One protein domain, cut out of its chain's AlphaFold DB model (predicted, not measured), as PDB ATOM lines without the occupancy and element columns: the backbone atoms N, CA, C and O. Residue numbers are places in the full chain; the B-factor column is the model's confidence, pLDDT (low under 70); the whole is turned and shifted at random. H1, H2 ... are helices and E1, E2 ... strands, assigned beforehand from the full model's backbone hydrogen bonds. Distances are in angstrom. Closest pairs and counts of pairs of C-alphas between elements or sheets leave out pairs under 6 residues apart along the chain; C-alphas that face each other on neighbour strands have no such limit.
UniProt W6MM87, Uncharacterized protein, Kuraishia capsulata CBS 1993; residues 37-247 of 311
ATOM      1  N   VAL A  37     130.971 130.824  79.620       88.94
ATOM      2  CA  VAL A  37     130.886 131.822  80.684       88.94
ATOM      3  C   VAL A  37     131.900 132.928  80.427       88.94
ATOM      4  O   VAL A  37     132.977 132.683  79.891       88.94
ATOM      5  N   HIS A  38     131.562 134.151  80.814       90.56
ATOM      6  CA  HIS A  38     132.486 135.274  80.765       90.56
ATOM      7  C   HIS A  38     133.382 135.288  82.000       90.56
ATOM      8  O   HIS A  38     132.914 135.544  83.113       90.56
ATOM      9  N   ILE A  39     134.672 135.042  81.798       90.88
ATOM     10  CA  ILE A  39     135.698 135.136  82.835       90.88
ATOM     11  C   ILE A  39     136.830 136.010  82.300       90.88
ATOM     12  O   ILE A  39     137.309 135.795  81.186       90.88
ATOM     13  N   ASN A  40     137.254 137.001  83.087       91.19
ATOM     14  CA  ASN A  40     138.339 137.924  82.743       91.19
ATOM     15  C   ASN A  40     138.175 138.539  81.336       91.19
ATOM     16  O   ASN A  40     139.091 138.507  80.514       91.19
ATOM     17  N   ASN A  41     136.977 139.060  81.045       90.06
ATOM     18  CA  ASN A  41     136.601 139.695  79.773       90.06
ATOM     19  C   ASN A  41     136.624 138.760  78.549       90.06
ATOM     20  O   ASN A  41     136.547 139.230  77.416       90.06
ATOM     21  N   SER A  42     136.708 137.441  78.754       90.69
ATOM     22  CA  SER A  42     136.764 136.440  77.684       90.69
ATOM     23  C   SER A  42     135.675 135.382  77.844       90.69
ATOM     24  O   SER A  42     135.299 135.025  78.960       90.69
ATOM     25  N   TYR A  43     135.181 134.853  76.724       89.88
ATOM     26  CA  TYR A  43     134.302 133.684  76.722       89.88
ATOM     27  C   TYR A  43     135.136 132.422  76.964       89.88
ATOM     28  O   TYR A  43     136.030 132.110  76.180       89.88
ATOM     29  N   VAL A  44     134.819 131.690  78.027       89.50
ATOM     30  CA  VAL A  44     135.471 130.437  78.422       89.50
ATOM     31  C   VAL A  44     134.464 129.300  78.312       89.50
ATOM     32  O   VAL A  44     133.361 129.410  78.849       89.50
ATOM     33  N   ASP A  45     134.819 128.213  77.621       86.75
ATOM     34  CA  ASP A  45     133.996 126.998  77.596       86.75
ATOM     35  C   ASP A  45     134.015 126.348  78.987       86.75
ATOM     36  O   ASP A  45     135.075 126.048  79.541       86.75
ATOM     37  N   LEU A  46     132.838 126.095  79.555       84.75
ATOM     38  CA  LEU A  46     132.684 125.453  80.859       84.75
ATOM     39  C   LEU A  46     133.354 124.076  80.933       84.75
ATOM     40  O   LEU A  46     133.729 123.650  82.020       84.75
ATOM     41  N   LYS A  47     133.511 123.368  79.810       81.69
ATOM     42  CA  LYS A  47     134.213 122.074  79.771       81.69
ATOM     43  C   LYS A  47     135.727 122.207  79.907       81.69
ATOM     44  O   LYS A  47     136.371 121.243  80.313       81.69
ATOM     45  N   GLU A  48     136.272 123.357  79.527       84.44
ATOM     46  CA  GLU A  48     137.704 123.664  79.594       84.44
ATOM     47  C   GLU A  48     138.074 124.370  80.903       84.44
ATOM     48  O   GLU A  48     139.250 124.432  81.257       84.44
ATOM     49  N   LEU A  49     137.079 124.870  81.641       84.50
ATOM     50  CA  LEU A  49     137.276 125.509  82.932       84.50
ATOM     51  C   LEU A  49     137.753 124.492  83.974       84.50
ATOM     52  O   LEU A  49     137.057 123.523  84.281       84.50
ATOM     53  N   ASP A  50     138.921 124.755  84.558       83.81
ATOM     54  CA  ASP A  50     139.431 123.986  85.686       83.81
ATOM     55  C   ASP A  50     138.504 124.160  86.907       83.81
ATOM     56  O   ASP A  50     138.362 125.279  87.416       83.81
ATOM     57  N   PRO A  51     137.860 123.083  87.404       83.38
ATOM     58  CA  PRO A  51     136.991 123.163  88.570       83.38
ATOM     59  C   PRO A  51     137.698 123.675  89.827       83.38
ATOM     60  O   PRO A  51     137.034 124.266  90.679       83.38
ATOM     61  N   GLU A  52     139.014 123.475  89.953       85.81
ATOM     62  CA  GLU A  52     139.779 123.938  91.115       85.81
ATOM     63  C   GLU A  52     139.753 125.468  91.230       85.81
ATOM     64  O   GLU A  52     139.651 126.001  92.337       85.81
ATOM     65  N   LEU A  53     139.717 126.186  90.104       86.25
ATOM     66  CA  LEU A  53     139.625 127.647  90.095       86.25
ATOM     67  C   LEU A  53     138.275 128.165  90.622       86.25
ATOM     68  O   LEU A  53     138.179 129.309  91.055       86.25
ATOM     69  N   LEU A  54     137.219 127.341  90.609       87.50
ATOM     70  CA  LEU A  54     135.912 127.693  91.185       87.50
ATOM     71  C   LEU A  54     135.844 127.467  92.703       87.50
ATOM     72  O   LEU A  54     134.918 127.954  93.362       87.50
ATOM     73  N   GLU A  55     136.794 126.714  93.253       84.69
ATOM     74  CA  GLU A  55     136.872 126.375  94.676       84.69
ATOM     75  C   GLU A  55     137.966 127.161  95.403       84.69
ATOM     76  O   GLU A  55     137.862 127.389  96.610       84.69
ATOM     77  N   THR A  56     138.983 127.605  94.669       84.69
ATOM     78  CA  THR A  56     140.168 128.284  95.194       84.69
ATOM     79  C   THR A  56     140.251 129.739  94.715       84.69
ATOM     80  O   THR A  56     139.523 130.165  93.823       84.69
ATOM     81  N   GLY A  57     141.112 130.530  95.357       89.00
ATOM     82  CA  GLY A  57     141.402 131.906  94.948       89.00
ATOM     83  C   GLY A  57     140.322 132.940  95.284       89.00
ATOM     84  O   GLY A  57     139.385 132.704  96.060       89.00
ATOM     85  N   TRP A  58     140.487 134.126  94.692       93.19
ATOM     86  CA  TRP A  58     139.651 135.306  94.936       93.19
ATOM     87  C   TRP A  58     139.065 135.888  93.636       93.19
ATOM     88  O   TRP A  58     139.750 135.988  92.617       93.19
ATOM     89  N   THR A  59     137.810 136.338  93.695       95.06
ATOM     90  CA  THR A  59     137.065 137.045  92.635       95.06
ATOM     91  C   THR A  59     136.579 138.401  93.128       95.06
ATOM     92  O   THR A  59     136.510 138.661  94.327       95.06
ATOM     93  N   THR A  60     136.199 139.269  92.201       95.00
ATOM     94  CA  THR A  60     135.549 140.546  92.504       95.00
ATOM     95  C   THR A  60     134.049 140.366  92.747       95.00
ATOM     96  O   THR A  60     133.385 139.619  92.031       95.00
ATOM     97  N   SER A  61     133.518 141.062  93.754       94.19
ATOM     98  CA  SER A  61     132.084 141.163  94.031       94.19
ATOM     99  C   SER A  61     131.423 142.165  93.085       94.19
ATOM    100  O   SER A  61     131.738 143.359  93.122       94.19
ATOM    101  N   VAL A  62     130.467 141.694  92.282       89.19
ATOM    102  CA  VAL A  62     129.732 142.527  91.314       89.19
ATOM    103  C   VAL A  62     128.450 143.095  91.923       89.19
ATOM    104  O   VAL A  62     128.096 144.241  91.656       89.19
ATOM    105  N   ASN A  63     127.765 142.324  92.773       89.06
ATOM    106  CA  ASN A  63     126.496 142.716  93.387       89.06
ATOM    107  C   ASN A  63     126.543 142.603  94.914       89.06
ATOM    108  O   ASN A  63     127.367 141.895  95.485       89.06
ATOM    109  N   SER A  64     125.592 143.236  95.604       90.56
ATOM    110  CA  SER A  64     125.530 143.213  97.076       90.56
ATOM    111  C   SER A  64     125.320 141.812  97.645       90.56
ATOM    112  O   SER A  64     125.747 141.522  98.758       90.56
ATOM    113  N   VAL A  65     124.690 140.924  96.873       89.06
ATOM    114  CA  VAL A  65     124.478 139.509  97.226       89.06
ATOM    115  C   VAL A  65     125.765 138.681  97.226       89.06
ATOM    116  O   VAL A  65     125.786 137.584  97.798       89.06
ATOM    117  N   ASP A  66     126.812 139.187  96.576       90.25
ATOM    118  CA  ASP A  66     128.118 138.547  96.526       90.25
ATOM    119  C   ASP A  66     128.941 138.905  97.769       90.25
ATOM    120  O   ASP A  66     129.735 138.090  98.204       90.25
ATOM    121  N   ILE A  67     128.697 140.031  98.445       92.88
ATOM    122  CA  ILE A  67     129.455 140.427  99.644       92.88
ATOM    123  C   ILE A  67     129.102 139.513 100.839       92.88
ATOM    124  O   ILE A  67     128.256 139.820 101.675       92.88
ATOM    125  N   LYS A  68     129.736 138.343 100.919       91.44
ATOM    126  CA  LYS A  68     129.552 137.337 101.976       91.44
ATOM    127  C   LYS A  68     130.797 136.467 102.126       91.44
ATOM    128  O   LYS A  68     131.571 136.296 101.189       91.44
ATOM    129  N   GLY A  69     130.949 135.862 103.304       93.69
ATOM    130  CA  GLY A  69     132.161 135.111 103.638       93.69
ATOM    131  C   GLY A  69     133.389 136.026 103.742       93.69
ATOM    132  O   GLY A  69     133.231 137.233 103.887       93.69
ATOM    133  N   PRO A  70     134.611 135.483 103.713       96.12
ATOM    134  CA  PRO A  70     135.824 136.292 103.744       96.12
ATOM    135  C   PRO A  70     135.935 137.228 102.532       96.12
ATOM    136  O   PRO A  70     135.823 136.786 101.385       96.12
ATOM    137  N   ILE A  71     136.191 138.507 102.806       97.50
ATOM    138  CA  ILE A  71     136.428 139.569 101.827       97.50
ATOM    139  C   ILE A  71     137.737 140.309 102.128       97.50
ATOM    140  O   ILE A  71     138.204 140.323 103.268       97.50
ATOM    141  N   ILE A  72     138.277 140.984 101.119       96.81
ATOM    142  CA  ILE A  72     139.277 142.044 101.271       96.81
ATOM    143  C   ILE A  72     138.783 143.314 100.578       96.81
ATOM    144  O   ILE A  72     137.992 143.261  99.630       96.81
ATOM    145  N   LEU A  73     139.250 144.458 101.068       96.88
ATOM    146  CA  LEU A  73     138.887 145.779 100.563       96.88
ATOM    147  C   LEU A  73     140.127 146.420  99.945       96.88
ATOM    148  O   LEU A  73     141.039 146.838 100.662       96.88
ATOM    149  N   CYS A  74     140.163 146.477  98.618       95.19
ATOM    150  CA  CYS A  74     141.276 147.043  97.869       95.19
ATOM    151  C   CYS A  74     140.917 148.450  97.397       95.19
ATOM    152  O   CYS A  74     139.877 148.643  96.780       95.19
ATOM    153  N   SER A  75     141.781 149.422  97.648       93.06
ATOM    154  CA  SER A  75     141.729 150.767  97.063       93.06
ATOM    155  C   SER A  75     142.882 150.943  96.076       93.06
ATOM    156  O   SER A  75     143.843 150.173  96.101       93.06
ATOM    157  N   ASP A  76     142.858 152.011  95.281       89.81
ATOM    158  CA  ASP A  76     143.980 152.346  94.387       89.81
ATOM    159  C   ASP A  76     145.284 152.659  95.152       89.81
ATOM    160  O   ASP A  76     146.365 152.696  94.570       89.81
ATOM    161  N   LYS A  77     145.196 152.878  96.472       90.38
ATOM    162  CA  LYS A  77     146.336 153.146  97.362       90.38
ATOM    163  C   LYS A  77     146.863 151.892  98.068       90.38
ATOM    164  O   LYS A  77     147.903 151.963  98.717       90.38
ATOM    165  N   GLY A  78     146.158 150.764  97.974       91.75
ATOM    166  CA  GLY A  78     146.508 149.521  98.663       91.75
ATOM    167  C   GLY A  78     145.307 148.819  99.296       91.75
ATOM    168  O   GLY A  78     144.152 149.183  99.069       91.75
ATOM    169  N   VAL A  79     145.587 147.808 100.111       94.56
ATOM    170  CA  VAL A  79     144.591 146.944 100.761       94.56
ATOM    171  C   VAL A  79     144.371 147.387 102.192       94.56
ATOM    172  O   VAL A  79     145.333 147.666 102.911       94.56
ATOM    173  N   LEU A  80     143.116 147.412 102.630       95.81
ATOM    174  CA  LEU A  80     142.817 147.623 104.039       95.81
ATOM    175  C   LEU A  80     143.321 146.446 104.876       95.81
ATOM    176  O   LEU A  80     143.134 145.286 104.511       95.81
ATOM    177  N   ALA A  81     143.932 146.756 106.015       95.88
ATOM    178  CA  ALA A  81     144.429 145.771 106.957       95.88
ATOM    179  C   ALA A  81     144.296 146.259 108.398       95.88
ATOM    180  O   ALA A  81     144.252 147.459 108.666       95.88
ATOM    181  N   VAL A  82     144.276 145.315 109.332       96.19
ATOM    182  CA  VAL A  82     144.353 145.596 110.766       96.19
ATOM    183  C   VAL A  82     145.812 145.626 111.206       96.19
ATOM    184  O   VAL A  82     146.555 144.666 110.984       96.19
ATOM    185  N   LYS A  83     146.216 146.705 111.871       94.94
ATOM    186  CA  LYS A  83     147.528 146.831 112.506       94.94
ATOM    187  C   LYS A  83     147.369 147.538 113.843       94.94
ATOM    188  O   LYS A  83     146.790 148.613 113.893       94.94
ATOM    189  N   ASP A  84     147.874 146.927 114.914       93.94
ATOM    190  CA  ASP A  84     147.822 147.494 116.269       93.94
ATOM    191  C   ASP A  84     146.398 147.917 116.693       93.94
ATOM    192  O   ASP A  84     146.198 148.933 117.348       93.94
ATOM    193  N   SER A  85     145.393 147.109 116.324       94.44
ATOM    194  CA  SER A  85     143.953 147.377 116.513       94.44
ATOM    195  C   SER A  85     143.378 148.561 115.727       94.44
ATOM    196  O   SER A  85     142.211 148.898 115.904       94.44
ATOM    197  N   GLU A  86     144.133 149.156 114.810       94.00
ATOM    198  CA  GLU A  86     143.657 150.204 113.910       94.00
ATOM    199  C   GLU A  86     143.494 149.680 112.482       94.00
ATOM    200  O   GLU A  86     144.152 148.723 112.059       94.00
ATOM    201  N   LEU A  87     142.606 150.327 111.727       94.56
ATOM    202  CA  LEU A  87     142.461 150.077 110.299       94.56
ATOM    203  C   LEU A  87     143.450 150.955 109.521       94.56
ATOM    204  O   LEU A  87     143.405 152.185 109.596       94.56
ATOM    205  N   VAL A  88     144.328 150.318 108.753       94.81
ATOM    206  CA  VAL A  88     145.377 150.966 107.957       94.81
ATOM    207  C   VAL A  88     145.305 150.520 106.501       94.81
ATOM    208  O   VAL A  88     144.632 149.542 106.172       94.81
ATOM    209  N   VAL A  89     146.017 151.224 105.625       94.19
ATOM    210  CA  VAL A  89     146.225 150.805 104.235       94.19
ATOM    211  C   VAL A  89     147.630 150.254 104.084       94.19
ATOM    212  O   VAL A  89     148.609 150.911 104.425       94.19
ATOM    213  N   MET A  90     147.727 149.031 103.571       90.94
ATOM    214  CA  MET A  90     148.987 148.393 103.221       90.94
ATOM    215  C   MET A  90     149.144 148.377 101.704       90.94
ATOM    216  O   MET A  90     148.270 147.901 100.984       90.94
ATOM    217  N   SER A  91     150.285 148.844 101.205       77.69
ATOM    218  CA  SER A  91     150.595 148.880  99.768       77.69
ATOM    219  C   SER A  91     150.853 147.502  99.139       77.69
ATOM    220  O   SER A  91     151.016 147.400  97.928       77.69
ATOM    221  N   SER A  92     150.894 146.432  99.936       69.00
ATOM    222  CA  SER A  92     151.315 145.092  99.520       69.00
ATOM    223  C   SER A  92     150.190 144.264  98.883       69.00
ATOM    224  O   SER A  92     149.869 143.185  99.385       69.00
ATOM    225  N   LEU A  93     149.562 144.761  97.817       74.62
ATOM    226  CA  LEU A  93     148.715 143.905  96.990       74.62
ATOM    227  C   LEU A  93     149.592 143.234  95.936       74.62
ATOM    228  O   LEU A  93     150.130 143.911  95.068       74.62
ATOM    229  N   GLU A  94     149.745 141.916  96.019       80.31
ATOM    230  CA  GLU A  94     150.411 141.142  94.971       80.31
ATOM    231  C   GLU A  94     149.335 140.612  94.015       80.31
ATOM    232  O   GLU A  94     148.548 139.741  94.401       80.31
ATOM    233  N   PRO A  95     149.212 141.176  92.799       84.62
ATOM    234  CA  PRO A  95     148.236 140.696  91.840       84.62
ATOM    235  C   PRO A  95     148.684 139.353  91.270       84.62
ATOM    236  O   PRO A  95     149.843 139.162  90.902       84.62
ATOM    237  N   VAL A  96     147.735 138.435  91.130       86.25
ATOM    238  CA  VAL A  96     147.978 137.148  90.479       86.25
ATOM    239  C   VAL A  96     147.866 137.309  88.953       86.25
ATOM    240  O   VAL A  96     147.163 138.193  88.444       86.25
ATOM    241  N   GLY A  97     148.573 136.466  88.194       85.31
ATOM    242  CA  GLY A  97     148.428 136.357  86.737       85.31
ATOM    243  C   GLY A  97     146.965 136.189  86.309       85.31
ATOM    244  O   GLY A  97     146.155 135.625  87.045       85.31
ATOM    245  N   VAL A  98     146.597 136.719  85.135       85.94
ATOM    246  CA  VAL A  98     145.200 136.698  84.650       85.94
ATOM    247  C   VAL A  98     144.700 135.257  84.542       85.94
ATOM    248  O   VAL A  98     143.594 134.951  84.977       85.94
ATOM    249  N   GLU A  99     145.558 134.373  84.042       81.94
ATOM    250  CA  GLU A  99     145.369 132.932  83.875       81.94
ATOM    251  C   GLU A  99     145.134 132.160  85.183       81.94
ATOM    252  O   GLU A  99     144.626 131.044  85.157       81.94
ATOM    253  N   HIS A 100     145.479 132.762  86.320       83.50
ATOM    254  CA  HIS A 100     145.354 132.180  87.656       83.50
ATOM    255  C   HIS A 100     144.299 132.901  88.509       83.50
ATOM    256  O   HIS A 100     144.152 132.614  89.693       83.50
ATOM    257  N   SER A 101     143.564 133.844  87.918       87.38
ATOM    258  CA  SER A 101     142.513 134.609  88.586       87.38
ATOM    259  C   SER A 101     141.163 134.327  87.935       87.38
ATOM    260  O   SER A 101     141.087 134.118  86.727       87.38
ATOM    261  N   ILE A 102     140.081 134.367  88.710       90.88
ATOM    262  CA  ILE A 102     138.722 134.364  88.167       90.88
ATOM    263  C   ILE A 102     138.049 135.668  88.559       90.88
ATOM    264  O   ILE A 102     137.855 135.940  89.740       90.88
ATOM    265  N   ASN A 103     137.650 136.448  87.562       92.81
ATOM    266  CA  ASN A 103     136.650 137.493  87.707       92.81
ATOM    267  C   ASN A 103     135.503 137.200  86.750       92.81
ATOM    268  O   ASN A 103     135.705 137.103  85.541       92.81
ATOM    269  N   PHE A 104     134.299 137.060  87.296       91.44
ATOM    270  CA  PHE A 104     133.092 136.885  86.498       91.44
ATOM    271  C   PHE A 104     132.707 138.221  85.852       91.44
ATOM    272  O   PHE A 104     132.441 139.197  86.554       91.44
ATOM    273  N   THR A 105     132.698 138.263  84.522       90.50
ATOM    274  CA  THR A 105     132.458 139.478  83.722       90.50
ATOM    275  C   THR A 105     131.190 139.327  82.877       90.50
ATOM    276  O   THR A 105     130.508 138.304  82.942       90.50
ATOM    277  N   SER A 106     130.838 140.333  82.081       86.56
ATOM    278  CA  SER A 106     129.783 140.236  81.060       86.56
ATOM    279  C   SER A 106     130.083 141.186  79.900       86.56
ATOM    280  O   SER A 106     131.007 141.988  79.997       86.56
ATOM    281  N   ASP A 107     129.313 141.127  78.809       83.25
ATOM    282  CA  ASP A 107     129.474 142.067  77.682       83.25
ATOM    283  C   ASP A 107     129.361 143.546  78.117       83.25
ATOM    284  O   ASP A 107     130.009 144.414  77.538       83.25
ATOM    285  N   ASP A 108     128.576 143.820  79.164       84.19
ATOM    286  CA  ASP A 108     128.359 145.165  79.716       84.19
ATOM    287  C   ASP A 108     129.263 145.480  80.927       84.19
ATOM    288  O   ASP A 108     129.198 146.582  81.478       84.19
ATOM    289  N   LEU A 109     130.071 144.516  81.381       85.00
ATOM    290  CA  LEU A 109     130.945 144.642  82.547       85.00
ATOM    291  C   LEU A 109     132.346 144.147  82.209       85.00
ATOM    292  O   LEU A 109     132.638 142.951  82.291       85.00
ATOM    293  N   VAL A 110     133.215 145.105  81.905       86.38
ATOM    294  CA  VAL A 110     134.638 144.870  81.685       86.38
ATOM    295  C   VAL A 110     135.382 145.152  82.987       86.38
ATOM    296  O   VAL A 110     135.156 146.179  83.623       86.38
ATOM    297  N   ILE A 111     136.231 144.216  83.405       87.19
ATOM    298  CA  ILE A 111     137.064 144.346  84.603       87.19
ATOM    299  C   ILE A 111     138.521 144.447  84.162       87.19
ATOM    300  O   ILE A 111     139.078 143.481  83.635       87.19
ATOM    301  N   GLU A 112     139.142 145.605  84.381       84.19
ATOM    302  CA  GLU A 112     140.527 145.874  83.985       84.19
ATOM    303  C   GLU A 112     141.345 146.410  85.157       84.19
ATOM    304  O   GLU A 112     140.906 147.268  85.910       84.19
ATOM    305  N   GLY A 113     142.576 145.919  85.303       87.25
ATOM    306  CA  GLY A 113     143.513 146.400  86.316       87.25
ATOM    307  C   GLY A 113     143.958 145.335  87.314       87.25
ATOM    308  O   GLY A 113     143.357 144.274  87.483       87.25
ATOM    309  N   GLU A 114     145.079 145.614  87.972       89.81
ATOM    310  CA  GLU A 114     145.720 144.695  88.919       89.81
ATOM    311  C   GLU A 114     144.954 144.578  90.240       89.81
ATOM    312  O   GLU A 114     144.929 143.509  90.846       89.81
ATOM    313  N   ILE A 115     144.246 145.639  90.638       90.69
ATOM    314  CA  ILE A 115     143.437 145.677  91.862       90.69
ATOM    315  C   ILE A 115     142.367 144.570  91.898       90.69
ATOM    316  O   ILE A 115     142.083 143.998  92.952       90.69
ATOM    317  N   TYR A 116     141.845 144.193  90.728       92.00
ATOM    318  CA  TYR A 116     140.859 143.130  90.547       92.00
ATOM    319  C   TYR A 116     141.458 141.723  90.548       92.00
ATOM    320  O   TYR A 116     140.719 140.750  90.424       92.00
ATOM    321  N   ARG A 117     142.778 141.582  90.666       91.56
ATOM    322  CA  ARG A 117     143.490 140.292  90.745       91.56
ATOM    323  C   ARG A 117     144.308 140.158  92.021       91.56
ATOM    324  O   ARG A 117     145.067 139.210  92.176       91.56
ATOM    325  N   GLY A 118     144.138 141.104  92.933       89.94
ATOM    326  CA  GLY A 118     144.774 141.082  94.228       89.94
ATOM    327  C   GLY A 118     144.286 139.940  95.114       89.94
ATOM    328  O   GLY A 118     143.083 139.656  95.157       89.94
ATOM    329  N   GLU A 119     145.215 139.331  95.843       91.25
ATOM    330  CA  GLU A 119     144.946 138.357  96.903       91.25
ATOM    331  C   GLU A 119     145.530 138.836  98.240       91.25
ATOM    332  O   GLU A 119     146.495 139.607  98.247       91.25
ATOM    333  N   PRO A 120     144.950 138.431  99.387       91.69
ATOM    334  CA  PRO A 120     145.531 138.759 100.677       91.69
ATOM    335  C   PRO A 120     146.845 138.010 100.888       91.69
ATOM    336  O   PRO A 120     146.908 136.792 100.737       91.69
ATOM    337  N   ASN A 121     147.864 138.727 101.351       91.62
ATOM    338  CA  ASN A 121     149.133 138.149 101.797       91.62
ATOM    339  C   ASN A 121     149.201 137.968 103.327       91.62
ATOM    340  O   ASN A 121     150.155 137.388 103.848       91.62
ATOM    341  N   SER A 122     148.191 138.454 104.053       93.00
ATOM    342  CA  SER A 122     148.078 138.343 105.506       93.00
ATOM    343  C   SER A 122     146.619 138.182 105.930       93.00
ATOM    344  O   SER A 122     145.717 138.793 105.358       93.00
ATOM    345  N   ALA A 123     146.386 137.428 107.008       94.56
ATOM    346  CA  ALA A 123     145.066 137.332 107.632       94.56
ATOM    347  C   ALA A 123     144.541 138.703 108.098       94.56
ATOM    348  O   ALA A 123     143.335 138.927 108.096       94.56
ATOM    349  N   SER A 124     145.434 139.646 108.422       95.88
ATOM    350  CA  SER A 124     145.058 141.003 108.834       95.88
ATOM    351  C   SER A 124     144.327 141.816 107.766       95.88
ATOM    352  O   SER A 124     143.681 142.799 108.115       95.88
ATOM    353  N   GLN A 125     144.396 141.415 106.494       95.88
ATOM    354  CA  GLN A 125     143.673 142.051 105.384       95.88
ATOM    355  C   GLN A 125     142.255 141.506 105.196       95.88
ATOM    356  O   GLN A 125     141.475 142.058 104.421       95.88
ATOM    357  N   VAL A 126     141.927 140.399 105.866       96.38
ATOM    358  CA  VAL A 126     140.685 139.664 105.648       96.38
ATOM    359  C   VAL A 126     139.627 140.092 106.655       96.38
ATOM    360  O   VAL A 126     139.833 140.061 107.872       96.38
ATOM    361  N   PHE A 127     138.454 140.423 106.125       98.06
ATOM    362  CA  PHE A 127     137.267 140.780 106.886       98.06
ATOM    363  C   PHE A 127     136.128 139.814 106.572       98.06
ATOM    364  O   PHE A 127     136.040 139.264 105.479       98.06
ATOM    365  N   VAL A 128     135.226 139.611 107.525       97.75
ATOM    366  CA  VAL A 128     134.014 138.810 107.345       97.75
ATOM    367  C   VAL A 128     132.801 139.717 107.552       97.75
ATOM    368  O   VAL A 128     132.575 140.173 108.678       97.75
ATOM    369  N   PRO A 129     132.002 139.982 106.504       96.44
ATOM    370  CA  PRO A 129     130.735 140.682 106.619       96.44
ATOM    371  C   PRO A 129     129.757 139.851 107.448       96.44
ATOM    372  O   PRO A 129     129.479 138.689 107.144       96.44
ATOM    373  N   VAL A 130     129.214 140.456 108.496       94.25
ATOM    374  CA  VAL A 130     128.208 139.862 109.374       94.25
ATOM    375  C   VAL A 130     126.865 140.517 109.059       94.25
ATOM    376  O   VAL A 130     126.715 141.716 109.294       94.25
ATOM    377  N   PRO A 131     125.874 139.778 108.532       89.38
ATOM    378  CA  PRO A 131     124.561 140.340 108.233       89.38
ATOM    379  C   PRO A 131     123.881 140.893 109.491       89.38
ATOM    380  O   PRO A 131     123.787 140.203 110.505       89.38
ATOM    381  N   VAL A 132     123.351 142.117 109.415       86.75
ATOM    382  CA  VAL A 132     122.717 142.791 110.568       86.75
ATOM    383  C   VAL A 132     121.203 142.939 110.438       86.75
ATOM    384  O   VAL A 132     120.548 143.385 111.376       86.75
ATOM    385  N   LYS A 133     120.614 142.495 109.320       73.19
ATOM    386  CA  LYS A 133     119.175 142.622 109.014       73.19
ATOM    387  C   LYS A 133     118.259 142.167 110.156       73.19
ATOM    388  O   LYS A 133     117.282 142.838 110.480       73.19
ATOM    389  N   HIS A 134     118.594 141.052 110.806       63.97
ATOM    390  CA  HIS A 134     117.812 140.514 111.924       63.97
ATOM    391  C   HIS A 134     117.984 141.296 113.237       63.97
ATOM    392  O   HIS A 134     117.099 141.259 114.085       63.97
ATOM    393  N   LEU A 135     119.102 142.005 113.411       63.50
ATOM    394  CA  LEU A 135     119.379 142.822 114.597       63.50
ATOM    395  C   LEU A 135     118.696 144.193 114.491       63.50
ATOM    396  O   LEU A 135     118.122 144.690 115.461       63.50
ATOM    397  N   LEU A 136     118.692 144.763 113.284       64.50
ATOM    398  CA  LEU A 136     118.050 146.043 112.978       64.50
ATOM    399  C   LEU A 136     116.520 145.973 113.044       64.50
ATOM    400  O   LEU A 136     115.867 146.970 113.343       64.50
ATOM    401  N   SER A 137     115.924 144.804 112.790       56.31
ATOM    402  CA  SER A 137     114.462 144.648 112.785       56.31
ATOM    403  C   SER A 137     113.867 144.624 114.193       56.31
ATOM    404  O   SER A 137     112.697 144.965 114.374       56.31
ATOM    405  N   ALA A 138     114.686 144.294 115.194       52.03
ATOM    406  CA  ALA A 138     114.318 144.286 116.606       52.03
ATOM    407  C   ALA A 138     114.395 145.675 117.271       52.03
ATOM    408  O   ALA A 138     113.793 145.881 118.324       52.03
ATOM    409  N   THR A 139     115.100 146.642 116.674       52.66
ATOM    410  CA  THR A 139     115.307 147.982 117.247       52.66
ATOM    411  C   THR A 139     114.537 149.051 116.469       52.66
ATOM    412  O   THR A 139     114.761 149.307 115.289       52.66
ATOM    413  N   SER A 140     113.608 149.727 117.146       51.09
ATOM    414  CA  SER A 140     112.687 150.714 116.559       51.09
ATOM    415  C   SER A 140     113.370 151.921 115.897       51.09
ATOM    416  O   SER A 140     112.762 152.525 115.016       51.09
ATOM    417  N   GLY A 141     114.622 152.234 116.255       53.03
ATOM    418  CA  GLY A 141     115.424 153.300 115.638       53.03
ATOM    419  C   GLY A 141     116.027 152.953 114.269       53.03
ATOM    420  O   GLY A 141     116.359 153.859 113.513       53.03
ATOM    421  N   PHE A 142     116.112 151.668 113.908       53.97
ATOM    422  CA  PHE A 142     116.785 151.201 112.686       53.97
ATOM    423  C   PHE A 142     115.836 150.804 111.548       53.97
ATOM    424  O   PHE A 142     116.272 150.394 110.471       53.97
ATOM    425  N   LYS A 143     114.525 150.998 111.731       52.41
ATOM    426  CA  LYS A 143     113.507 150.702 110.708       52.41
ATOM    427  C   LYS A 143     113.722 151.454 109.388       52.41
ATOM    428  O   LYS A 143     113.322 150.941 108.349       52.41
ATOM    429  N   GLN A 144     114.355 152.632 109.409       55.16
ATOM    430  CA  GLN A 144     114.674 153.381 108.188       55.16
ATOM    431  C   GLN A 144     115.758 152.703 107.332       55.16
ATOM    432  O   GLN A 144     115.624 152.712 106.111       55.16
ATOM    433  N   LEU A 145     116.766 152.059 107.942       53.59
ATOM    434  CA  LEU A 145     117.794 151.307 107.204       53.59
ATOM    435  C   LEU A 145     117.191 150.091 106.488       53.59
ATOM    436  O   LEU A 145     117.456 149.859 105.312       53.59
ATOM    437  N   LEU A 146     116.300 149.365 107.167       53.22
ATOM    438  CA  LEU A 146     115.641 148.185 106.599       53.22
ATOM    439  C   LEU A 146     114.679 148.519 105.452       53.22
ATOM    440  O   LEU A 146     114.584 147.765 104.488       53.22
ATOM    441  N   GLN A 147     113.974 149.653 105.533       50.56
ATOM    442  CA  GLN A 147     113.075 150.100 104.463       50.56
ATOM    443  C   GLN A 147     113.826 150.556 103.201       50.56
ATOM    444  O   GLN A 147     113.250 150.509 102.113       50.56
ATOM    445  N   GLN A 148     115.089 150.985 103.326       50.94
ATOM    446  CA  GLN A 148     115.947 151.288 102.177       50.94
ATOM    447  C   GLN A 148     116.506 150.015 101.526       50.94
ATOM    448  O   GLN A 148     116.476 149.920 100.300       50.94
ATOM    449  N   GLU A 149     116.928 149.008 102.299       50.84
ATOM    450  CA  GLU A 149     117.516 147.769 101.757       50.84
ATOM    451  C   GLU A 149     116.571 146.947 100.862       50.84
ATOM    452  O   GLU A 149     117.031 146.351  99.893       50.84
ATOM    453  N   GLU A 150     115.255 146.917 101.111       51.62
ATOM    454  CA  GLU A 150     114.318 146.097 100.310       51.62
ATOM    455  C   GLU A 150     114.183 146.544  98.840       51.62
ATOM    456  O   GLU A 150     113.633 145.813  98.014       51.62
ATOM    457  N   LYS A 151     114.692 147.733  98.493       49.69
ATOM    458  CA  LYS A 151     114.744 148.252  97.114       49.69
ATOM    459  C   LYS A 151     116.143 148.691  96.680       49.69
ATOM    460  O   LYS A 151     116.290 149.179  95.561       49.69
ATOM    461  N   SER A 152     117.138 148.569  97.555       62.69
ATOM    462  CA  SER A 152     118.481 149.096  97.332       62.69
ATOM    463  C   SER A 152     119.426 147.998  96.856       62.69
ATOM    464  O   SER A 152     119.357 146.852  97.291       62.69
ATOM    465  N   THR A 153     120.332 148.363  95.951       81.88
ATOM    466  CA  THR A 153     121.499 147.553  95.583       81.88
ATOM    467  C   THR A 153     122.603 147.621  96.644       81.88
ATOM    468  O   THR A 153     123.665 147.037  96.455       81.88
ATOM    469  N   GLU A 154     122.373 148.334  97.748       88.31
ATOM    470  CA  GLU A 154     123.282 148.431  98.887       88.31
ATOM    471  C   GLU A 154     123.233 147.177  99.774       88.31
ATOM    472  O   GLU A 154     122.272 146.402  99.762       88.31
ATOM    473  N   MET A 155     124.286 146.992 100.568       89.31
ATOM    474  CA  MET A 155     124.369 145.954 101.594       89.31
ATOM    475  C   MET A 155     124.718 146.581 102.940       89.31
ATOM    476  O   MET A 155     125.738 147.261 103.036       89.31
ATOM    477  N   THR A 156     123.941 146.302 103.988       90.50
ATOM    478  CA  THR A 156     124.293 146.700 105.356       90.50
ATOM    479  C   THR A 156     124.780 145.499 106.177       90.50
ATOM    480  O   THR A 156     124.105 144.469 106.293       90.50
ATOM    481  N   CYS A 157     125.963 145.619 106.779       93.94
ATOM    482  CA  CYS A 157     126.602 144.563 107.565       93.94
ATOM    483  C   CYS A 157     127.519 145.130 108.660       93.94
ATOM    484  O   CYS A 157     127.895 146.296 108.636       93.94
ATOM    485  N   GLY A 158     127.881 144.303 109.637       95.44
ATOM    486  CA  GLY A 158     129.064 144.542 110.458       95.44
ATOM    487  C   GLY A 158     130.295 143.953 109.778       95.44
ATOM    488  O   GLY A 158     130.168 143.008 109.003       95.44
ATOM    489  N   LEU A 159     131.485 144.463 110.081       97.12
ATOM    490  CA  LEU A 159     132.739 143.894 109.577       97.12
ATOM    491  C   LEU A 159     133.515 143.266 110.726       97.12
ATOM    492  O   LEU A 159     133.849 143.944 111.695       97.12
ATOM    493  N   LYS A 160     133.785 141.964 110.622       97.44
ATOM    494  CA  LYS A 160     134.574 141.218 111.601       97.44
ATOM    495  C   LYS A 160     135.991 140.997 111.083       97.44
ATOM    496  O   LYS A 160     136.163 140.637 109.926       97.44
ATOM    497  N   THR A 161     136.992 141.189 111.924       97.69
ATOM    498  CA  THR A 161     138.405 140.953 111.616       97.69
ATOM    499  C   THR A 161     138.766 139.475 111.778       97.69
ATOM    500  O   THR A 161     138.009 138.692 112.365       97.69
ATOM    501  N   TYR A 162     139.954 139.090 111.307       94.06
ATOM    502  CA  TYR A 162     140.513 137.746 111.497       94.06
ATOM    503  C   TYR A 162     140.649 137.321 112.971       94.06
ATOM    504  O   TYR A 162     140.571 136.133 113.280       94.06
ATOM    505  N   GLU A 163     140.773 138.278 113.894       95.69
ATOM    506  CA  GLU A 163     140.832 138.045 115.346       95.69
ATOM    507  C   GLU A 163     139.449 137.964 116.002       95.69
ATOM    508  O   GLU A 163     139.324 137.983 117.226       95.69
ATOM    509  N   ASN A 164     138.385 137.865 115.202       95.50
ATOM    510  CA  ASN A 164     137.005 137.839 115.673       95.50
ATOM    511  C   ASN A 164     136.560 139.107 116.425       95.50
ATOM    512  O   ASN A 164     135.612 139.040 117.211       95.50
ATOM    513  N   LYS A 165     137.175 140.256 116.145       97.56
ATOM    514  CA  LYS A 165     136.736 141.567 116.640       97.56
ATOM    515  C   LYS A 165     135.942 142.304 115.568       97.56
ATOM    516  O   LYS A 165     136.045 141.978 114.391       97.56
ATOM    517  N   TYR A 166     135.130 143.273 115.957       97.06
ATOM    518  CA  TYR A 166     134.381 144.121 115.042       97.06
ATOM    519  C   TYR A 166     135.151 145.403 114.749       97.06
ATOM    520  O   TYR A 166     135.706 146.027 115.654       97.06
ATOM    521  N   VAL A 167     135.129 145.810 113.481       96.38
ATOM    522  CA  VAL A 167     135.511 147.166 113.092       96.38
ATOM    523  C   VAL A 167     134.440 148.115 113.626       96.38
ATOM    524  O   VAL A 167     133.249 147.861 113.446       96.38
ATOM    525  N   SER A 168     134.847 149.192 114.289       94.44
ATOM    526  CA  SER A 168     133.937 150.174 114.873       94.44
ATOM    527  C   SER A 168     134.450 151.592 114.674       94.44
ATOM    528  O   SER A 168     135.647 151.863 114.765       94.44
ATOM    529  N   TYR A 169     133.536 152.507 114.385       92.62
ATOM    530  CA  TYR A 169     133.821 153.929 114.312       92.62
ATOM    531  C   TYR A 169     133.902 154.550 115.709       92.62
ATOM    532  O   TYR A 169     133.045 154.318 116.555       92.62
ATOM    533  N   LEU A 170     134.919 155.381 115.934       90.56
ATOM    534  CA  LEU A 170     135.078 156.172 117.151       90.56
ATOM    535  C   LEU A 170     134.731 157.641 116.849       90.56
ATOM    536  O   LEU A 170     135.549 158.349 116.253       90.56
ATOM    537  N   PRO A 171     133.538 158.133 117.249       87.75
ATOM    538  CA  PRO A 171     133.092 159.489 116.928       87.75
ATOM    539  C   PRO A 171     134.011 160.594 117.451       87.75
ATOM    540  O   PRO A 171     134.175 161.612 116.783       87.75
ATOM    541  N   ASP A 172     134.625 160.377 118.615       86.69
ATOM    542  CA  ASP A 172     135.468 161.375 119.281       86.69
ATOM    543  C   ASP A 172     136.790 161.618 118.538       86.69
ATOM    544  O   ASP A 172     137.292 162.742 118.506       86.69
ATOM    545  N   SER A 173     137.356 160.577 117.920       85.69
ATOM    546  CA  SER A 173     138.624 160.650 117.181       85.69
ATOM    547  C   SER A 173     138.439 160.765 115.665       85.69
ATOM    548  O   SER A 173     139.367 161.170 114.960       85.69
ATOM    549  N   GLY A 174     137.272 160.391 115.137       85.81
ATOM    550  CA  GLY A 174     137.041 160.288 113.697       85.81
ATOM    551  C   GLY A 174     137.728 159.074 113.044       85.81
ATOM    552  O   GLY A 174     137.847 159.032 111.814       85.81
ATOM    553  N   THR A 175     138.215 158.120 113.844       89.31
ATOM    554  CA  THR A 175     138.988 156.947 113.391       89.31
ATOM    555  C   THR A 175     138.181 155.651 113.472       89.31
ATOM    556  O   THR A 175     137.069 155.619 114.003       89.31
ATOM    557  N   LEU A 176     138.733 154.579 112.901       92.94
ATOM    558  CA  LEU A 176     138.177 153.228 112.963       92.94
ATOM    559  C   LEU A 176     139.081 152.351 113.832       92.94
ATOM    560  O   LEU A 176     140.285 152.275 113.588       92.94
ATOM    561  N   THR A 177     138.486 151.685 114.817       94.88
ATOM    562  CA  THR A 177     139.143 150.685 115.665       94.88
ATOM    563  C   THR A 177     138.705 149.277 115.276       94.88
ATOM    564  O   THR A 177     137.643 149.086 114.683       94.88
ATOM    565  N   CYS A 178     139.526 148.288 115.605       96.06
ATOM    566  CA  CYS A 178     139.361 146.876 115.274       96.06
ATOM    567  C   CYS A 178     139.411 145.972 116.520       96.06
ATOM    568  O   CYS A 178     139.715 144.788 116.402       96.06
ATOM    569  N   ASP A 179     139.127 146.511 117.709       95.44
ATOM    570  CA  ASP A 179     139.223 145.827 119.008       95.44
ATOM    571  C   ASP A 179     137.866 145.477 119.651       95.44
ATOM    572  O   ASP A 179     137.823 144.771 120.664       95.44
ATOM    573  N   SER A 180     136.750 145.922 119.064       94.81
ATOM    574  CA  SER A 180     135.423 145.750 119.661       94.81
ATOM    575  C   SER A 180     134.989 144.283 119.696       94.81
ATOM    576  O   SER A 180     134.977 143.593 118.679       94.81
ATOM    577  N   GLU A 181     134.560 143.782 120.856       94.69
ATOM    578  CA  GLU A 181     134.036 142.408 120.978       94.69
ATOM    579  C   GLU A 181     132.580 142.281 120.528       94.69
ATOM    580  O   GLU A 181     132.120 141.197 120.169       94.69
ATOM    581  N   ALA A 182     131.853 143.397 120.549       91.12
ATOM    582  CA  ALA A 182     130.438 143.452 120.247       91.12
ATOM    583  C   ALA A 182     130.177 144.335 119.030       91.12
ATOM    584  O   ALA A 182     130.841 145.347 118.800       91.12
ATOM    585  N   LEU A 183     129.157 143.960 118.267       90.69
ATOM    586  CA  LEU A 183     128.636 144.803 117.209       90.69
ATOM    587  C   LEU A 183     127.761 145.905 117.823       90.69
ATOM    588  O   LEU A 183     126.730 145.608 118.431       90.69
ATOM    589  N   THR A 184     128.160 147.164 117.643       87.94
ATOM    590  CA  THR A 184     127.389 148.354 118.043       87.94
ATOM    591  C   THR A 184     126.868 149.108 116.816       87.94
ATOM    592  O   THR A 184     127.086 148.683 115.681       87.94
ATOM    593  N   ALA A 185     126.171 150.229 117.025       85.19
ATOM    594  CA  ALA A 185     125.670 151.067 115.934       85.19
ATOM    595  C   ALA A 185     126.802 151.615 115.044       85.19
ATOM    596  O   ALA A 185     126.656 151.749 113.832       85.19
ATOM    597  N   GLU A 186     127.943 151.886 115.663       88.69
ATOM    598  CA  GLU A 186     129.165 152.440 115.092       88.69
ATOM    599  C   GLU A 186     129.988 151.386 114.339       88.69
ATOM    600  O   GLU A 186     130.867 151.736 113.555       88.69
ATOM    601  N   GLY A 187     129.681 150.102 114.543       91.50
ATOM    602  CA  GLY A 187     130.243 148.979 113.793       91.50
ATOM    603  C   GLY A 187     129.364 148.502 112.635       91.50
ATOM    604  O   GLY A 187     129.621 147.433 112.085       91.50
ATOM    605  N   ILE A 188     128.308 149.248 112.285       92.31
ATOM    606  CA  ILE A 188     127.455 148.957 111.128       92.31
ATOM    607  C   ILE A 188     127.936 149.762 109.926       92.31
ATOM    608  O   ILE A 188     128.014 150.991 109.971       92.31
ATOM    609  N   PHE A 189     128.165 149.060 108.823       93.44
ATOM    610  CA  PHE A 189     128.619 149.614 107.562       93.44
ATOM    611  C   PHE A 189     127.613 149.350 106.443       93.44
ATOM    612  O   PHE A 189     126.976 148.298 106.401       93.44
ATOM    613  N   THR A 190     127.504 150.299 105.521       92.62
ATOM    614  CA  THR A 190     126.684 150.209 104.314       92.62
ATOM    615  C   THR A 190     127.586 150.286 103.091       92.62
ATOM    616  O   THR A 190     128.262 151.289 102.871       92.62
ATOM    617  N   PHE A 191     127.585 149.224 102.294       94.19
ATOM    618  CA  PHE A 191     128.284 149.130 101.020       94.19
ATOM    619  C   PHE A 191     127.370 149.637  99.912       94.19
ATOM    620  O   PHE A 191     126.300 149.067  99.679       94.19
ATOM    621  N   ARG A 192     127.799 150.689  99.217       92.50
ATOM    622  CA  ARG A 192     127.091 151.268  98.076       92.50
ATOM    623  C   ARG A 192     127.844 150.978  96.783       92.50
ATOM    624  O   ARG A 192     129.009 151.358  96.689       92.50
ATOM    625  N   PRO A 193     127.202 150.361  95.779       93.00
ATOM    626  CA  PRO A 193     127.849 150.141  94.498       93.00
ATOM    627  C   PRO A 193     128.028 151.470  93.757       93.00
ATOM    628  O   PRO A 193     127.122 152.309  93.726       93.00
ATOM    629  N   VAL A 194     129.180 151.627  93.120       91.75
ATOM    630  CA  VAL A 194     129.528 152.762  92.268       91.75
ATOM    631  C   VAL A 194     129.849 152.253  90.872       91.75
ATOM    632  O   VAL A 194     130.501 151.225  90.696       91.75
ATOM    633  N   ARG A 195     129.374 152.988  89.866       83.06
ATOM    634  CA  ARG A 195     129.781 152.768  88.481       83.06
ATOM    635  C   ARG A 195     131.133 153.430  88.271       83.06
ATOM    636  O   ARG A 195     131.210 154.655  88.338       83.06
ATOM    637  N   ALA A 196     132.153 152.623  88.030       86.75
ATOM    638  CA  ALA A 196     133.460 153.076  87.591       86.75
ATOM    639  C   ALA A 196     133.752 152.520  86.196       86.75
ATOM    640  O   ALA A 196     133.155 151.525  85.780       86.75
ATOM    641  N   ASP A 197     134.642 153.195  85.473       83.88
ATOM    642  CA  ASP A 197     134.969 152.847  84.088       83.88
ATOM    643  C   ASP A 197     135.802 151.557  83.990       83.88
ATOM    644  O   ASP A 197     135.810 150.911  82.948       83.88
ATOM    645  N   ASP A 198     136.490 151.177  85.069       86.62
ATOM    646  CA  ASP A 198     137.434 150.054  85.119       86.62
ATOM    647  C   ASP A 198     136.857 148.773  85.750       86.62
ATOM    648  O   ASP A 198     137.534 147.744  85.798       86.62
ATOM    649  N   GLY A 199     135.617 148.826  86.246       89.94
ATOM    650  CA  GLY A 199     134.940 147.685  86.854       89.94
ATOM    651  C   GLY A 199     134.031 148.051  88.035       89.94
ATOM    652  O   GLY A 199     133.718 149.222  88.274       89.94
ATOM    653  N   PRO A 200     133.539 147.043  88.777       92.75
ATOM    654  CA  PRO A 200     132.630 147.257  89.894       92.75
ATOM    655  C   PRO A 200     133.389 147.762  91.127       92.75
ATOM    656  O   PRO A 200     134.301 147.103  91.637       92.75
ATOM    657  N   ARG A 201     132.961 148.916  91.646       95.31
ATOM    658  CA  ARG A 201     133.525 149.542  92.847       95.31
ATOM    659  C   ARG A 201     132.454 149.791  93.905       95.31
ATOM    660  O   ARG A 201     131.258 149.822  93.618       95.31
ATOM    661  N   TRP A 202     132.902 149.972  95.141       96.12
ATOM    662  CA  TRP A 202     132.060 150.112  96.320       96.12
ATOM    663  C   TRP A 202     132.527 151.274  97.189       96.12
ATOM    664  O   TRP A 202     133.708 151.394  97.495       96.12
ATOM    665  N   GLU A 203     131.593 152.094  97.645       95.69
ATOM    666  CA  GLU A 203     131.822 153.047  98.729       95.69
ATOM    667  C   GLU A 203     131.308 152.443 100.036       95.69
ATOM    668  O   GLU A 203     130.227 151.848 100.070       95.69
ATOM    669  N   VAL A 204     132.064 152.604 101.122       95.62
ATOM    670  CA  VAL A 204     131.708 152.037 102.430       95.62
ATOM    671  C   VAL A 204     131.363 153.163 103.396       95.62
ATOM    672  O   VAL A 204     132.207 153.997 103.718       95.62
ATOM    673  N   PHE A 205     130.121 153.189 103.867       93.06
ATOM    674  CA  PHE A 205     129.601 154.189 104.798       93.06
ATOM    675  C   PHE A 205     129.432 153.610 106.194       93.06
ATOM    676  O   PHE A 205     129.037 152.461 106.332       93.06
ATOM    677  N   VAL A 206     129.655 154.413 107.230       89.06
ATOM    678  CA  VAL A 206     129.254 154.086 108.603       89.06
ATOM    679  C   VAL A 206     127.785 154.471 108.786       89.06
ATOM    680  O   VAL A 206     127.394 155.618 108.540       89.06
ATOM    681  N   GLY A 207     126.961 153.517 109.215       77.19
ATOM    682  CA  GLY A 207     125.535 153.714 109.464       77.19
ATOM    683  C   GLY A 207     124.735 154.137 108.222       77.19
ATOM    684  O   GLY A 207     124.879 153.567 107.138       77.19
ATOM    685  N   SER A 208     123.847 155.124 108.398       62.03
ATOM    686  CA  SER A 208     122.782 155.492 107.451       62.03
ATOM    687  C   SER A 208     123.067 156.730 106.585       62.03
ATOM    688  O   SER A 208     122.158 157.520 106.349       62.03
ATOM    689  N   ASN A 209     124.287 156.869 106.046       61.50
ATOM    690  CA  ASN A 209     124.608 157.729 104.881       61.50
ATOM    691  C   ASN A 209     125.128 159.161 105.117       61.50
ATOM    692  O   ASN A 209     124.680 160.097 104.457       61.50
ATOM    693  N   SER A 210     126.126 159.380 105.976       69.06
ATOM    694  CA  SER A 210     126.803 160.706 106.009       69.06
ATOM    695  C   SER A 210     128.320 160.668 106.173       69.06
ATOM    696  O   SER A 210     128.983 161.685 105.986       69.06
ATOM    697  N   ALA A 211     128.862 159.509 106.527       84.50
ATOM    698  CA  ALA A 211     130.247 159.310 106.910       84.50
ATOM    699  C   ALA A 211     130.786 158.113 106.128       84.50
ATOM    700  O   ALA A 211     130.322 156.998 106.352       84.50
ATOM    701  N   ALA A 212     131.713 158.338 105.200       92.44
ATOM    702  CA  ALA A 212     132.333 157.270 104.423       92.44
ATOM    703  C   ALA A 212     133.738 156.962 104.921       92.44
ATOM    704  O   ALA A 212     134.425 157.839 105.441       92.44
ATOM    705  N   ILE A 213     134.180 155.729 104.719       94.19
ATOM    706  CA  ILE A 213     135.577 155.354 104.882       94.19
ATOM    707  C   ILE A 213     136.393 156.066 103.795       94.19
ATOM    708  O   ILE A 213     136.071 156.004 102.609       94.19
ATOM    709  N   GLY A 214     137.439 156.771 104.219       93.19
ATOM    710  CA  GLY A 214     138.399 157.459 103.367       93.19
ATOM    711  C   GLY A 214     139.832 157.055 103.702       93.19
ATOM    712  O   GLY A 214     140.159 156.792 104.862       93.19
ATOM    713  N   VAL A 215     140.695 157.042 102.686       91.69
ATOM    714  CA  VAL A 215     142.115 156.699 102.828       91.69
ATOM    715  C   VAL A 215     142.987 157.952 102.718       91.69
ATOM    716  O   VAL A 215     142.979 158.650 101.698       91.69
ATOM    717  N   PHE A 216     143.792 158.207 103.753       89.12
ATOM    718  CA  PHE A 216     144.688 159.359 103.878       89.12
ATOM    719  C   PHE A 216     146.118 158.886 104.169       89.12
ATOM    720  O   PHE A 216     146.497 158.682 105.327       89.12
ATOM    721  N   GLY A 217     146.912 158.709 103.107       87.19
ATOM    722  CA  GLY A 217     148.188 157.995 103.203       87.19
ATOM    723  C   GLY A 217     147.937 156.556 103.654       87.19
ATOM    724  O   GLY A 217     147.047 155.903 103.115       87.19
ATOM    725  N   ASP A 218     148.640 156.121 104.695       88.75
ATOM    726  CA  ASP A 218     148.476 154.779 105.275       88.75
ATOM    727  C   ASP A 218     147.341 154.711 106.314       88.75
ATOM    728  O   ASP A 218     147.030 153.643 106.838       88.75
ATOM    729  N   SER A 219     146.721 155.851 106.643       89.50
ATOM    730  CA  SER A 219     145.671 155.932 107.662       89.50
ATOM    731  C   SER A 219     144.272 155.882 107.057       89.50
ATOM    732  O   SER A 219     144.019 156.451 105.990       89.50
ATOM    733  N   VAL A 220     143.343 155.257 107.780       92.75
ATOM    734  CA  VAL A 220     141.932 155.187 107.395       92.75
ATOM    735  C   VAL A 220     141.097 156.003 108.374       92.75
ATOM    736  O   VAL A 220     141.206 155.857 109.591       92.75
ATOM    737  N   LYS A 221     140.269 156.904 107.841       92.25
ATOM    738  CA  LYS A 221     139.439 157.823 108.633       92.25
ATOM    739  C   LYS A 221     138.079 158.007 107.992       92.25
ATOM    740  O   LYS A 221     137.887 157.692 106.820       92.25
ATOM    741  N   ILE A 222     137.151 158.582 108.744       91.25
ATOM    742  CA  ILE A 222     135.881 159.011 108.169       91.25
ATOM    743  C   ILE A 222     136.053 160.300 107.362       91.25
ATOM    744  O   ILE A 222     136.661 161.271 107.810       91.25
ATOM    745  N   SER A 223     135.496 160.297 106.155       88.69
ATOM    746  CA  SER A 223     135.598 161.348 105.154       88.69
ATOM    747  C   SER A 223     134.228 161.690 104.569       88.69
ATOM    748  O   SER A 223     133.318 160.860 104.510       88.69
ATOM    749  N   LYS A 224     134.097 162.936 104.100       85.81
ATOM    750  CA  LYS A 224     132.969 163.381 103.262       85.81
ATOM    751  C   LYS A 224     133.166 163.038 101.785       85.81
ATOM    752  O   LYS A 224     132.201 163.032 101.032       85.81
ATOM    753  N   SER A 225     134.409 162.785 101.386       87.19
ATOM    754  CA  SER A 225     134.781 162.297 100.062       87.19
ATOM    755  C   SER A 225     135.040 160.796 100.189       87.19
ATOM    756  O   SER A 225     136.077 160.436 100.757       87.19
ATOM    757  N   PRO A 226     134.086 159.944  99.778       89.94
ATOM    758  CA  PRO A 226     134.207 158.502  99.936       89.94
ATOM    759  C   PRO A 226     135.361 157.964  99.087       89.94
ATOM    760  O   PRO A 226     135.552 158.392  97.949       89.94
ATOM    761  N   GLU A 227     136.135 157.039  99.652       94.94
ATOM    762  CA  GLU A 227     137.079 156.237  98.874       94.94
ATOM    763  C   GLU A 227     136.321 155.104  98.173       94.94
ATOM    764  O   GLU A 227     135.339 154.576  98.707       94.94
ATOM    765  N   GLN A 228     136.780 154.738  96.978       95.38
ATOM    766  CA  GLN A 228     136.208 153.631  96.224       95.38
ATOM    767  C   GLN A 228     137.051 152.375  96.408       95.38
ATOM    768  O   GLN A 228     138.271 152.392  96.236       95.38
ATOM    769  N   PHE A 229     136.378 151.274  96.717       96.19
ATOM    770  CA  PHE A 229     137.002 149.989  96.970       96.19
ATOM    771  C   PHE A 229     136.545 148.945  95.961       96.19
ATOM    772  O   PHE A 229     135.358 148.810  95.664       96.19
ATOM    773  N   VAL A 230     137.483 148.134  95.502       96.12
ATOM    774  CA  VAL A 230     137.197 146.831  94.917       96.12
ATOM    775  C   VAL A 230     137.047 145.841  96.066       96.12
ATOM    776  O   VAL A 230     137.969 145.634  96.857       96.12
ATOM    777  N   VAL A 231     135.866 145.234  96.171       97.12
ATOM    778  CA  VAL A 231     135.598 144.181  97.153       97.12
ATOM    779  C   VAL A 231     135.952 142.854  96.503       97.12
ATOM    780  O   VAL A 231     135.246 142.392  95.602       97.12
ATOM    781  N   ARG A 232     137.049 142.240  96.945       95.88
ATOM    782  CA  ARG A 232     137.420 140.888  96.516       95.88
ATOM    783  C   ARG A 232     136.940 139.894  97.561       95.88
ATOM    784  O   ARG A 232     136.948 140.179  98.754       95.88
ATOM    785  N   MET A 233     136.542 138.717  97.120       95.44
ATOM    786  CA  MET A 233     136.000 137.653  97.955       95.44
ATOM    787  C   MET A 233     136.472 136.295  97.452       95.44
ATOM    788  O   MET A 233     136.850 136.166  96.292       95.44
ATOM    789  N   GLN A 234     136.407 135.263  98.286       93.88
ATOM    790  CA  GLN A 234     136.751 133.913  97.830       93.88
ATOM    791  C   GLN A 234     135.796 133.438  96.726       93.88
ATOM    792  O   GLN A 234     134.575 133.564  96.873       93.88
ATOM    793  N   VAL A 235     136.337 132.841  95.655       93.50
ATOM    794  CA  VAL A 235     135.546 132.377  94.493       93.50
ATOM    795  C   VAL A 235     134.440 131.416  94.923       93.50
ATOM    796  O   VAL A 235     133.308 131.529  94.455       93.50
ATOM    797  N   LEU A 236     134.730 130.544  95.894       91.31
ATOM    798  CA  LEU A 236     133.783 129.590  96.474       91.31
ATOM    799  C   LEU A 236     132.482 130.241  96.982       91.31
ATOM    800  O   LEU A 236     131.416 129.624  96.924       91.31
ATOM    801  N   ASN A 237     132.574 131.478  97.478       90.62
ATOM    802  CA  ASN A 237     131.450 132.217  98.044       90.62
ATOM    803  C   ASN A 237     130.696 133.039  96.990       90.62
ATOM    804  O   ASN A 237     129.620 133.551  97.288       90.62
ATOM    805  N   HIS A 238     131.212 133.179  95.769       92.38
ATOM    806  CA  HIS A 238     130.572 133.984  94.733       92.38
ATOM    807  C   HIS A 238     129.332 133.288  94.159       92.38
ATOM    808  O   HIS A 238     129.339 132.083  93.884       92.38
ATOM    809  N   THR A 239     128.255 134.046  93.935       88.06
ATOM    810  CA  THR A 239     126.957 133.482  93.529       88.06
ATOM    811  C   THR A 239     127.038 132.754  92.186       88.06
ATOM    812  O   THR A 239     126.469 131.674  92.033       88.06
ATOM    813  N   MET A 240     127.804 133.295  91.233       88.19
ATOM    814  CA  MET A 240     128.001 132.654  89.930       88.19
ATOM    815  C   MET A 240     128.815 131.357  90.032       88.19
ATOM    816  O   MET A 240     128.453 130.372  89.397       88.19
ATOM    817  N   SER A 241     129.853 131.314  90.880       88.75
ATOM    818  CA  SER A 241     130.663 130.101  91.070       88.75
ATOM    819  C   SER A 241     129.815 128.941  91.591       88.75
ATOM    820  O   SER A 241     129.902 127.829  91.074       88.75
ATOM    821  N   ALA A 242     128.942 129.199  92.570       85.38
ATOM    822  CA  ALA A 242     128.033 128.182  93.096       85.38
ATOM    823  C   ALA A 242     127.176 127.545  91.985       85.38
ATOM    824  O   ALA A 242     127.166 126.321  91.854       85.38
ATOM    825  N   GLY A 243     126.549 128.364  91.131       84.94
ATOM    826  CA  GLY A 243     125.741 127.873  90.010       84.94
ATOM    827  C   GLY A 243     126.551 127.100  88.962       84.94
ATOM    828  O   GLY A 243     126.100 126.066  88.471       84.94
ATOM    829  N   LEU A 244     127.772 127.546  88.652       87.31
ATOM    830  CA  LEU A 244     128.652 126.838  87.716       87.31
ATOM    831  C   LEU A 244     129.108 125.486  88.262       87.31
ATOM    832  O   LEU A 244     129.100 124.501  87.526       87.31
ATOM    833  N   ARG A 245     129.463 125.404  89.548       86.69
ATOM    834  CA  ARG A 245     129.849 124.134  90.181       86.69
ATOM    835  C   ARG A 245     128.693 123.142  90.198       86.69
ATOM    836  O   ARG A 245     128.906 121.974  89.883       86.69
ATOM    837  N   GLU A 246     127.479 123.597  90.498       83.00
ATOM    838  CA  GLU A 246     126.273 122.767  90.390       83.00
ATOM    839  C   GLU A 246     126.061 122.276  88.954       83.00
ATOM    840  O   GLU A 246     125.816 121.087  88.739       83.00
ATOM    841  N   HIS A 247     126.237 123.152  87.960       81.69
ATOM    842  CA  HIS A 247     126.113 122.770  86.556       81.69
ATOM    843  C   HIS A 247     127.185 121.755  86.127       81.69
ATOM    844  O   HIS A 247     126.856 120.775  85.456       81.69
TER     845      HIS A 247
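Overview. This is residues 37 to 247 of the 311 residues of an uncharacterized protein of Kuraishia capsulata CBS 1993 (UniProt W6MM87). One large, strongly twisted sheet of eleven strands makes the core and folds back on itself, bringing E4 close to E7 and E6 close to E14, while the small hairpin E9 E10 packs crosswise on part of it as a lopsided sandwich. The hairpin E1 E2 and the short helices H1 and H4 lie toward one end of the long axis; H2 and H3 lie beside the body as a small, poorly predicted helical part. The printed part has 211 residues, with four named helices and fifteen named strands in the order E1 E2 H1 E3 E4 E5 E6 E7 H2 H3 E8 E9 E10 E11 E12 E13 E14 E15 H4. Its class is mixed, helices and strands; the large sheet is branched, and its neighbour pairs are antiparallel, as are those of the two small sheets. The whole is compact, with a radius of gyration of the C-alphas of 17.0 A and spans of 54 by 36 by 31 A.

Along the chain. E1, residues 37 to 39, begins at C-alpha 37 (130.886, 131.822, 80.684). E2 is residues 42 to 45, H1 52 to 55, E3 58 to 60, E4 71 to 75, E5 78 to 83 and E6 86 to 90. After residues 91 to 126, which hold no named element, come E7, residues 127 to 131, H2, 133 to 136, and H3, 143 to 149. E8, residues 155 to 161, is 18.0 A long. E9 is residues 166 to 170 and E10 175 to 180. E11, residues 188 to 196, is the longest strand, 24.6 A from C-alpha 188 (127.455, 148.957, 111.128), and E12, residues 199 to 206, measures 23.4 A. E13 is residues 211 to 216, E14 219 to 223, and E15, 228 to 234, measures 19.8 A. H4, residues 239 to 247, is 12.8 A long and ends at C-alpha 247 (126.113, 122.770, 86.556).

Arrangement. In the branched sheet, E15 has E3 and E12 on one side and E4 on the other side; N 59 and O 233 are 2.8 A apart, N 229 and O 202 2.8 A, and N 72 and O 232 2.8 A. E4 E5 E6 form a meander, each strand the antiparallel neighbour of the one before, with N 75 and O 78 at 2.8 A and N 81 and O 88 at 2.9 A. E11 E12 E13 E14 form another, with N 192 and O 203, N 206 and O 211, and N 214 and O 221 each at 2.8 A. E12 E13 E14 E15 are a Greek key, a meander of three strands whose first is also the antiparallel neighbour of the fourth strand. E8 has E7 on one side, N 128 and O 160 at 2.8 A, and E11 on the other side, N 157 and O 189 at 2.9 A. The closest C-alphas of E4 and E7, Ile 71 and Phe 127, are 5.3 A apart; those of E6 and E14, Val 88 and Ser 219, 5.0 A. The hairpin E9 and E10, with N 168 and O 177 at 2.8 A, forms a sandwich, two sheets face to face, with the branched sheet, their strands at 67 degrees. H3 only grazes the branched sheet with residues 145 to 149 and touches H2, the closest C-alphas, Leu 136 and Lys 143, being 6.9 A apart. H1 and H4 are close but not clearly touching, with the C-alphas of Leu 54 and Ser 241 closest at 5.8 A. The hairpin E1 and E2, N 37 and O 44 at 2.9 A, is apart from the strands of the other sheets. In H3 and H4 every O i to N i+4 pair is within hydrogen-bond range; H1 and H2 are too short for such a pair.

Size, cuts and confidence. The two C-alphas farthest apart, those of Lys 47 and Asp 172, are 55.7 A apart. The printed part has no cut. Its one long link is E6 to E7, 36 residues, in which residues 94 to 95 pair briefly with 118 to 119, antiparallel. The mean pLDDT of the printed part is 86.8; residues 92, 134 to 152 and 208 to 210 are under 70.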